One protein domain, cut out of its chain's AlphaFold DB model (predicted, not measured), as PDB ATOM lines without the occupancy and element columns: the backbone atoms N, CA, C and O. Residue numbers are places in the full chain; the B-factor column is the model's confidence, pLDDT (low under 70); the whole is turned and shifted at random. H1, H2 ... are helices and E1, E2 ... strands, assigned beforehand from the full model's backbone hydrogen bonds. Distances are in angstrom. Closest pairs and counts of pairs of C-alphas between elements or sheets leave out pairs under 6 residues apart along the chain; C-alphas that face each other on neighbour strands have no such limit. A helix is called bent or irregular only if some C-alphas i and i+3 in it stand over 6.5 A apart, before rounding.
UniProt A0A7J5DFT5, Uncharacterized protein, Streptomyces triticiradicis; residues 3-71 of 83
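What this domain is: This is residues 3 to 71 of the 83 residues of an uncharacterized protein of Streptomyces triticiradicis (UniProt A0A7J5DFT5). A small antiparallel hairpin of two strands, E1 and E2, folds back from the last turns of one very long helix, H1, making a narrow, open V with one long arm and one short arm. Residues 3 to 38 of H1 stick out free, and the helix makes the length of the whole. The 69 printed residues include one named helix and two named strands, in the order H1, E1, E2 along the chain; the class is mixed, helices and strands. The whole is extended, with a radius of gyration of the C-alphas of 20.9 A and spans of 69 by 26 by 12 A.

How they stand to each other: E1, residues 51 to 57, and E2, residues 63 to 70, form the hairpin, antiparallel at 166 degrees between their directions. The C-alphas of Arg 51 and Thr 70 face each other at 4.6 A. N 54 and O 67 are within hydrogen-bond range at 2.9 A, as are N 69 and O 52 at 2.9 A. The closest C-alphas of H1, residues 3 to 45, and E1 are those of Val 42 and Val 52, 7.7 A apart. H1 and E2 are apart. In H1, 36 of 39 O i to N i+4 pairs are within hydrogen-bond range.

Where its parts are: E1 measures 18.8 A from first to last C-alpha, and E2 20.0 A, ending at C-alpha 70 (168.204, 17.862, 137.428). H1 measures 61.2 A, from C-alpha 3 (111.294, -4.518, 113.723) to C-alpha 45 (157.642, 26.230, 139.237). It has a kink of 30 degrees near residue 10. It is neither bent nor irregular, but only just: C-alphas 13 and 16 are 6.1 A apart.

The domain as a whole: The two C-alphas farthest apart, those of Glu 3 and Gly 49, are 69.1 A apart. The printed part has no cut, and the links H1 to E1 and E1 to E2 are tight. The mean pLDDT of the printed part is 71.7; 31 residues are under 70, among them residues 36 to 56 and 67 to 71.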
ATOM      1  N   GLU A   3     110.111  -5.255 114.206       59.91
ATOM      2  CA  GLU A   3     111.294  -4.518 113.723       59.91
ATOM      3  C   GLU A   3     112.013  -3.659 114.779       59.91
ATOM      4  O   GLU A   3     113.228  -3.487 114.697       59.91
ATOM      5  N   LEU A   4     111.309  -3.147 115.799       62.06
ATOM      6  CA  LEU A   4     111.940  -2.296 116.819       62.06
ATOM      7  C   LEU A   4     112.939  -3.069 117.699       62.06
ATOM      8  O   LEU A   4     113.935  -2.499 118.135       62.06
ATOM      9  N   GLY A   5     112.678  -4.353 117.969       71.25
ATOM     10  CA  GLY A   5     113.517  -5.172 118.851       71.25
ATOM     11  C   GLY A   5     114.848  -5.562 118.208       71.25
ATOM     12  O   GLY A   5     115.889  -5.509 118.857       71.25
ATOM     13  N   GLU A   6     114.825  -5.894 116.918       75.06
ATOM     14  CA  GLU A   6     116.012  -6.315 116.168       75.06
ATOM     15  C   GLU A   6     116.960  -5.137 115.889       75.06
ATOM     16  O   GLU A   6     118.169  -5.243 116.100       75.06
ATOM     17  N   GLN A   7     116.412  -3.970 115.527       71.94
ATOM     18  CA  GLN A   7     117.205  -2.747 115.365       71.94
ATOM     19  C   GLN A   7     117.790  -2.250 116.693       71.94
ATOM     20  O   GLN A   7     118.948  -1.833 116.732       71.94
ATOM     21  N   ALA A   8     117.031  -2.333 117.793       77.12
ATOM     22  CA  ALA A   8     117.543  -1.997 119.121       77.12
ATOM     23  C   ALA A   8     118.688  -2.932 119.535       77.12
ATOM     24  O   ALA A   8     119.697  -2.474 120.073       77.12
ATOM     25  N   TRP A   9     118.572  -4.227 119.232       82.50
ATOM     26  CA  TRP A   9     119.620  -5.205 119.510       82.50
ATOM     27  C   TRP A   9     120.894  -4.904 118.715       82.50
ATOM     28  O   TRP A   9     121.974  -4.802 119.293       82.50
ATOM     29  N   LEU A  10     120.778  -4.644 117.411       81.06
ATOM     30  CA  LEU A  10     121.917  -4.253 116.576       81.06
ATOM     31  C   LEU A  10     122.565  -2.942 117.044       81.06
ATOM     32  O   LEU A  10     123.794  -2.845 117.068       81.06
ATOM     33  N   ALA A  11     121.775  -1.953 117.469       78.75
ATOM     34  CA  ALA A  11     122.292  -0.694 118.002       78.75
ATOM     35  C   ALA A  11     123.123  -0.902 119.281       78.75
ATOM     36  O   ALA A  11     124.179  -0.291 119.434       78.75
ATOM     37  N   VAL A  12     122.713  -1.814 120.169       82.19
ATOM     38  CA  VAL A  12     123.487  -2.155 121.375       82.19
ATOM     39  C   VAL A  12     124.858  -2.740 121.026       82.19
ATOM     40  O   VAL A  12     125.838  -2.397 121.678       82.19
ATOM     41  N   PHE A  13     124.973  -3.567 119.987       82.56
ATOM     42  CA  PHE A  13     126.259  -4.180 119.616       82.56
ATOM     43  C   PHE A  13     127.127  -3.331 118.686       82.56
ATOM     44  O   PHE A  13     128.306  -3.630 118.522       82.56
ATOM     45  N   THR A  14     126.582  -2.274 118.086       82.12
ATOM     46  CA  THR A  14     127.322  -1.429 117.133       82.12
ATOM     47  C   THR A  14     127.588  -0.035 117.686       82.12
ATOM     48  O   THR A  14     128.728   0.421 117.686       82.12
ATOM     49  N   VAL A  15     126.569   0.631 118.223       83.19
ATOM     50  CA  VAL A  15     126.664   2.014 118.704       83.19
ATOM     51  C   VAL A  15     127.284   2.067 120.096       83.19
ATOM     52  O   VAL A  15     128.152   2.901 120.356       83.19
ATOM     53  N   LEU A  16     126.884   1.159 120.991       84.69
ATOM     54  CA  LEU A  16     127.363   1.159 122.375       84.69
ATOM     55  C   LEU A  16     128.889   0.951 122.477       84.69
ATOM     56  O   LEU A  16     129.528   1.709 123.211       84.69
ATOM     57  N   PRO A  17     129.515   0.013 121.733       86.50
ATOM     58  CA  PRO A  17     130.964  -0.160 121.765       86.50
ATOM     59  C   PRO A  17     131.704   1.045 121.193       86.50
ATOM     60  O   PRO A  17     132.699   1.465 121.773       86.50
ATOM     61  N   VAL A  18     131.192   1.650 120.114       87.06
ATOM     62  CA  VAL A  18     131.783   2.857 119.516       87.06
ATOM     63  C   VAL A  18     131.775   4.011 120.517       87.06
ATOM     64  O   VAL A  18     132.811   4.641 120.741       87.06
ATOM     65  N   LEU A  19     130.643   4.251 121.185       87.25
ATOM     66  CA  LEU A  19     130.552   5.261 122.241       87.25
ATOM     67  C   LEU A  19     131.470   4.931 123.425       87.25
ATOM     68  O   LEU A  19     132.129   5.827 123.956       87.25
ATOM     69  N   GLY A  20     131.577   3.653 123.797       85.56
ATOM     70  CA  GLY A  20     132.503   3.179 124.824       85.56
ATOM     71  C   GLY A  20     133.968   3.452 124.473       85.56
ATOM     72  O   GLY A  20     134.715   3.966 125.307       85.56
ATOM     73  N   THR A  21     134.384   3.182 123.233       90.00
ATOM     74  CA  THR A  21     135.741   3.468 122.745       90.00
ATOM     75  C   THR A  21     136.033   4.964 122.743       90.00
ATOM     76  O   THR A  21     137.098   5.374 123.207       90.00
ATOM     77  N   ILE A  22     135.091   5.793 122.281       88.50
ATOM     78  CA  ILE A  22     135.242   7.255 122.292       88.50
ATOM     79  C   ILE A  22     135.381   7.760 123.733       88.50
ATOM     80  O   ILE A  22     136.319   8.498 124.036       88.50
ATOM     81  N   GLY A  23     134.504   7.318 124.640       88.56
ATOM     82  CA  GLY A  23     134.569   7.676 126.057       88.56
ATOM     83  C   GLY A  23     135.893   7.262 126.704       88.56
ATOM     84  O   GLY A  23     136.537   8.071 127.375       88.56
ATOM     85  N   GLY A  24     136.355   6.038 126.434       86.75
ATOM     86  CA  GLY A  24     137.648   5.539 126.900       86.75
ATOM     87  C   GLY A  24     138.830   6.355 126.365       86.75
ATOM     88  O   GLY A  24     139.730   6.708 127.127       86.75
ATOM     89  N   ALA A  25     138.808   6.722 125.082       86.44
ATOM     90  CA  ALA A  25     139.842   7.549 124.464       86.44
ATOM     91  C   ALA A  25     139.888   8.963 125.068       86.44
ATOM     92  O   ALA A  25     140.970   9.480 125.350       86.44
ATOM     93  N   VAL A  26     138.725   9.574 125.320       85.19
ATOM     94  CA  VAL A  26     138.630  10.887 125.979       85.19
ATOM     95  C   VAL A  26     139.158  10.811 127.412       85.19
ATOM     96  O   VAL A  26     139.984  11.637 127.802       85.19
ATOM     97  N   ALA A  27     138.755   9.796 128.180       82.69
ATOM     98  CA  ALA A  27     139.244   9.588 129.542       82.69
ATOM     99  C   ALA A  27     140.767   9.377 129.581       82.69
ATOM    100  O   ALA A  27     141.457   9.956 130.425       82.69
ATOM    101  N   TYR A  28     141.311   8.608 128.634       80.00
ATOM    102  CA  TYR A  28     142.752   8.412 128.491       80.00
ATOM    103  C   TYR A  28     143.475   9.728 128.185       80.00
ATOM    104  O   TYR A  28     144.420  10.086 128.887       80.00
ATOM    105  N   ARG A  29     142.984  10.500 127.205       78.06
ATOM    106  CA  ARG A  29     143.550  11.809 126.842       78.06
ATOM    107  C   ARG A  29     143.515  12.803 127.999       78.06
ATOM    108  O   ARG A  29     144.475  13.547 128.177       78.06
ATOM    109  N   LEU A  30     142.441  12.815 128.791       76.06
ATOM    110  CA  LEU A  30     142.332  13.657 129.985       76.06
ATOM    111  C   LEU A  30     143.345  13.248 131.055       76.06
ATOM    112  O   LEU A  30     144.046  14.106 131.588       76.06
ATOM    113  N   ARG A  31     143.481  11.946 131.331       78.75
ATOM    114  CA  ARG A  31     144.473  11.425 132.282       78.75
ATOM    115  C   ARG A  31     145.899  11.741 131.841       78.75
ATOM    116  O   ARG A  31     146.744  12.089 132.663       78.75
ATOM    117  N   GLU A  32     146.167  11.616 130.551       76.50
ATOM    118  CA  GLU A  32     147.472  11.906 129.981       76.50
ATOM    119  C   GLU A  32     147.777  13.404 130.032       76.50
ATOM    120  O   GLU A  32     148.834  13.787 130.531       76.50
ATOM    121  N   ARG A  33     146.823  14.268 129.659       73.31
ATOM    122  CA  ARG A  33     146.952  15.718 129.859       73.31
ATOM    123  C   ARG A  33     147.193  16.074 131.319       73.31
ATOM    124  O   ARG A  33     148.081  16.873 131.565       73.31
ATOM    125  N   ALA A  34     146.479  15.460 132.263       71.62
ATOM    126  CA  ALA A  34     146.663  15.705 133.693       71.62
ATOM    127  C   ALA A  34     148.090  15.363 134.168       71.62
ATOM    128  O   ALA A  34     148.689  16.108 134.947       71.62
ATOM    129  N   ARG A  35     148.667  14.264 133.659       70.44
ATOM    130  CA  ARG A  35     150.072  13.904 133.908       70.44
ATOM    131  C   ARG A  35     151.021  14.956 133.345       70.44
ATOM    132  O   ARG A  35     151.915  15.403 134.056       70.44
ATOM    133  N   TRP A  36     150.797  15.391 132.108       66.50
ATOM    134  CA  TRP A  36     151.626  16.415 131.475       66.50
ATOM    135  C   TRP A  36     151.478  17.792 132.128       66.50
ATOM    136  O   TRP A  36     152.476  18.489 132.269       66.50
ATOM    137  N   THR A  37     150.290  18.185 132.594       63.75
ATOM    138  CA  THR A  37     150.090  19.441 133.339       63.75
ATOM    139  C   THR A  37     150.788  19.418 134.691       63.75
ATOM    140  O   THR A  37     151.372  20.420 135.075       63.75
ATOM    141  N   ALA A  38     150.801  18.281 135.393       62.72
ATOM    142  CA  ALA A  38     151.561  18.152 136.637       62.72
ATOM    143  C   ALA A  38     153.074  18.252 136.380       62.72
ATOM    144  O   ALA A  38     153.777  18.968 137.086       62.72
ATOM    145  N   VAL A  39     153.570  17.593 135.327       63.31
ATOM    146  CA  VAL A  39     154.983  17.670 134.928       63.31
ATOM    147  C   VAL A  39     155.362  19.093 134.510       63.31
ATOM    148  O   VAL A  39     156.365  19.620 134.976       63.31
ATOM    149  N   THR A  40     154.550  19.748 133.679       61.62
ATOM    150  CA  THR A  40     154.815  21.118 133.209       61.62
ATOM    151  C   THR A  40     154.664  22.162 134.309       61.62
ATOM    152  O   THR A  40     155.463  23.090 134.340       61.62
ATOM    153  N   ALA A  41     153.729  21.999 135.248       61.62
ATOM    154  CA  ALA A  41     153.630  22.860 136.426       61.62
ATOM    155  C   ALA A  41     154.891  22.757 137.295       61.62
ATOM    156  O   ALA A  41     155.437  23.776 137.697       61.62
ATOM    157  N   VAL A  42     155.411  21.545 137.513       61.81
ATOM    158  CA  VAL A  42     156.663  21.349 138.259       61.81
ATOM    159  C   VAL A  42     157.867  21.933 137.510       61.81
ATOM    160  O   VAL A  42     158.726  22.550 138.132       61.81
ATOM    161  N   LEU A  43     157.909  21.806 136.181       60.66
ATOM    162  CA  LEU A  43     158.944  22.427 135.349       60.66
ATOM    163  C   LEU A  43     158.865  23.964 135.349       60.66
ATOM    164  O   LEU A  43     159.899  24.614 135.374       60.66
ATOM    165  N   GLN A  44     157.663  24.552 135.341       60.91
ATOM    166  CA  GLN A  44     157.475  26.009 135.402       60.91
ATOM    167  C   GLN A  44     157.737  26.582 136.799       60.91
ATOM    168  O   GLN A  44     158.187  27.718 136.926       60.91
ATOM    169  N   GLN A  45     157.443  25.815 137.849       57.03
ATOM    170  CA  GLN A  45     157.642  26.230 139.237       57.03
ATOM    171  C   GLN A  45     159.096  26.019 139.700       57.03
ATOM    172  O   GLN A  45     159.561  26.717 140.602       57.03
ATOM    173  N   GLY A  46     159.824  25.094 139.063       54.97
ATOM    174  CA  GLY A  46     161.251  24.856 139.260       54.97
ATOM    175  C   GLY A  46     162.105  25.966 138.655       54.97
ATOM    176  O   GLY A  46     162.648  25.824 137.564       54.97
ATOM    177  N   ARG A  47     162.236  27.077 139.380       52.41
ATOM    178  CA  ARG A  47     163.216  28.130 139.093       52.41
ATOM    179  C   ARG A  47     164.622  27.544 139.294       52.41
ATOM    180  O   ARG A  47     164.886  26.978 140.349       52.41
ATOM    181  N   ASP A  48     165.446  27.607 138.251       57.16
ATOM    182  CA  ASP A  48     166.892  27.330 138.165       57.16
ATOM    183  C   ASP A  48     167.500  26.265 139.104       57.16
ATOM    184  O   ASP A  48     167.601  26.433 140.316       57.16
ATOM    185  N   GLY A  49     167.995  25.160 138.529       53.72
ATOM    186  CA  GLY A  49     168.755  24.139 139.271       53.72
ATOM    187  C   GLY A  49     167.916  23.256 140.202       53.72
ATOM    188  O   GLY A  49     168.462  22.516 141.023       53.72
ATOM    189  N   THR A  50     166.587  23.307 140.082       59.31
ATOM    190  CA  THR A  50     165.679  22.495 140.894       59.31
ATOM    191  C   THR A  50     165.821  21.011 140.534       59.31
ATOM    192  O   THR A  50     165.636  20.604 139.383       59.31
ATOM    193  N   ARG A  51     166.132  20.180 141.535       60.12
ATOM    194  CA  ARG A  51     166.041  18.717 141.436       60.12
ATOM    195  C   ARG A  51     164.594  18.300 141.576       60.12
ATOM    196  O   ARG A  51     163.990  18.465 142.637       60.12
ATOM    197  N   VAL A  52     164.050  17.728 140.514       62.66
ATOM    198  CA  VAL A  52     162.693  17.206 140.519       62.66
ATOM    199  C   VAL A  52     162.758  15.690 140.608       62.66
ATOM    200  O   VAL A  52     163.172  15.007 139.671       62.66
ATOM    201  N   ARG A  53     162.326  15.158 141.751       63.84
ATOM    202  CA  ARG A  53     162.176  13.721 141.972       63.84
ATOM    203  C   ARG A  53     160.735  13.331 141.666       63.84
ATOM    204  O   ARG A  53     159.826  13.660 142.426       63.84
ATOM    205  N   PHE A  54     160.519  12.648 140.547       63.69
ATOM    206  CA  PHE A  54     159.203  12.112 140.212       63.69
ATOM    207  C   PHE A  54     159.098  10.683 140.727       63.69
ATOM    208  O   PHE A  54     159.901   9.815 140.385       63.69
ATOM    209  N   LYS A  55     158.057  10.438 141.518       69.62
ATOM    210  CA  LYS A  55     157.704   9.115 142.019       69.62
ATOM    211  C   LYS A  55     156.368   8.711 141.410       69.62
ATOM    212  O   LYS A  55     155.322   9.234 141.789       69.62
ATOM    213  N   SER A  56     156.403   7.798 140.444       65.44
ATOM    214  CA  SER A  56     155.197   7.152 139.933       65.44
ATOM    215  C   SER A  56     154.728   6.128 140.961       65.44
ATOM    216  O   SER A  56     155.480   5.225 141.331       65.44
ATOM    217  N   VAL A  57     153.488   6.268 141.420       71.88
ATOM    218  CA  VAL A  57     152.831   5.310 142.314       71.88
ATOM    219  C   VAL A  57     151.691   4.606 141.580       71.88
ATOM    220  O   VAL A  57     151.004   5.216 140.757       71.88
ATOM    221  N   ASP A  58     151.517   3.312 141.834       72.00
ATOM    222  CA  ASP A  58     150.358   2.560 141.350       72.00
ATOM    223  C   ASP A  58     149.087   2.879 142.161       72.00
ATOM    224  O   ASP A  58     149.101   3.640 143.131       72.00
ATOM    225  N   SER A  59     147.957   2.289 141.766       61.91
ATOM    226  CA  SER A  59     146.671   2.436 142.461       61.91
ATOM    227  C   SER A  59     146.651   1.846 143.877       61.91
ATOM    228  O   SER A  59     145.680   2.053 144.598       61.91
ATOM    229  N   GLN A  60     147.693   1.113 144.279       75.38
ATOM    230  CA  GLN A  60     147.887   0.583 145.630       75.38
ATOM    231  C   GLN A  60     148.878   1.434 146.447       75.38
ATOM    232  O   GLN A  60     149.219   1.073 147.572       75.38
ATOM    233  N   GLY A  61     149.348   2.560 145.896       70.94
ATOM    234  CA  GLY A  61     150.313   3.447 146.540       70.94
ATOM    235  C   GLY A  61     151.756   2.933 146.520       70.94
ATOM    236  O   GLY A  61     152.621   3.540 147.155       70.94
ATOM    237  N   ARG A  62     152.056   1.843 145.801       73.94
ATOM    238  CA  ARG A  62     153.428   1.338 145.663       73.94
ATOM    239  C   ARG A  62     154.169   2.117 144.588       73.94
ATOM    240  O   ARG A  62     153.639   2.401 143.516       73.94
ATOM    241  N   ALA A  63     155.420   2.460 144.879       69.31
ATOM    242  CA  ALA A  63     156.295   3.121 143.923       69.31
ATOM    243  C   ALA A  63     156.629   2.150 142.783       69.31
ATOM    244  O   ALA A  63     157.260   1.122 143.015       69.31
ATOM    245  N   THR A  64     156.191   2.468 141.569       71.56
ATOM    246  CA  THR A  64     156.445   1.651 140.372       71.56
ATOM    247  C   THR A  64     157.658   2.136 139.599       71.56
ATOM    248  O   THR A  64     158.348   1.346 138.963       71.56
ATOM    249  N   THR A  65     157.947   3.434 139.645       69.38
ATOM    250  CA  THR A  65     159.115   4.021 138.984       69.38
ATOM    251  C   THR A  65     159.497   5.299 139.710       69.38
ATOM    252  O   THR A  65     158.636   6.122 140.024       69.38
ATOM    253  N   GLU A  66     160.786   5.460 139.977       70.12
ATOM    254  CA  GLU A  66     161.352   6.668 140.557       70.12
ATOM    255  C   GLU A  66     162.502   7.138 139.673       70.12
ATOM    256  O   GLU A  66     163.409   6.366 139.368       70.12
ATOM    257  N   TRP A  67     162.444   8.392 139.238       65.19
ATOM    258  CA  TRP A  67     163.541   9.028 138.522       65.19
ATOM    259  C   TRP A  67     163.725  10.464 139.014       65.19
ATOM    260  O   TRP A  67     162.784  11.134 139.453       65.19
ATOM    261  N   GLU A  68     164.965  10.931 138.970       67.06
ATOM    262  CA  GLU A  68     165.362  12.271 139.384       67.06
ATOM    263  C   GLU A  68     165.894  13.004 138.157       67.06
ATOM    264  O   GLU A  68     166.799  12.519 137.480       67.06
ATOM    265  N   ILE A  69     165.305  14.159 137.850       65.44
ATOM    266  CA  ILE A  69     165.764  15.026 136.769       65.44
ATOM    267  C   ILE A  69     166.338  16.278 137.418       65.44
ATOM    268  O   ILE A  69     165.664  16.961 138.193       65.44
ATOM    269  N   THR A  70     167.595  16.572 137.102       63.81
ATOM    270  CA  THR A  70     168.204  17.862 137.428       63.81
ATOM    271  C   THR A  70     168.001  18.775 136.232       63.81
ATOM    272  O   THR A  70     168.481  18.475 135.138       63.81
ATOM    273  N   LEU A  71     167.256  19.861 136.423       61.47
ATOM    274  CA  LEU A  71     167.082  20.866 135.381       61.47
ATOM    275  C   LEU A  71     168.389  21.654 135.233       61.47
ATOM    276  O   LEU A  71     168.865  22.201 136.233       61.47
TER     277      LEU A  71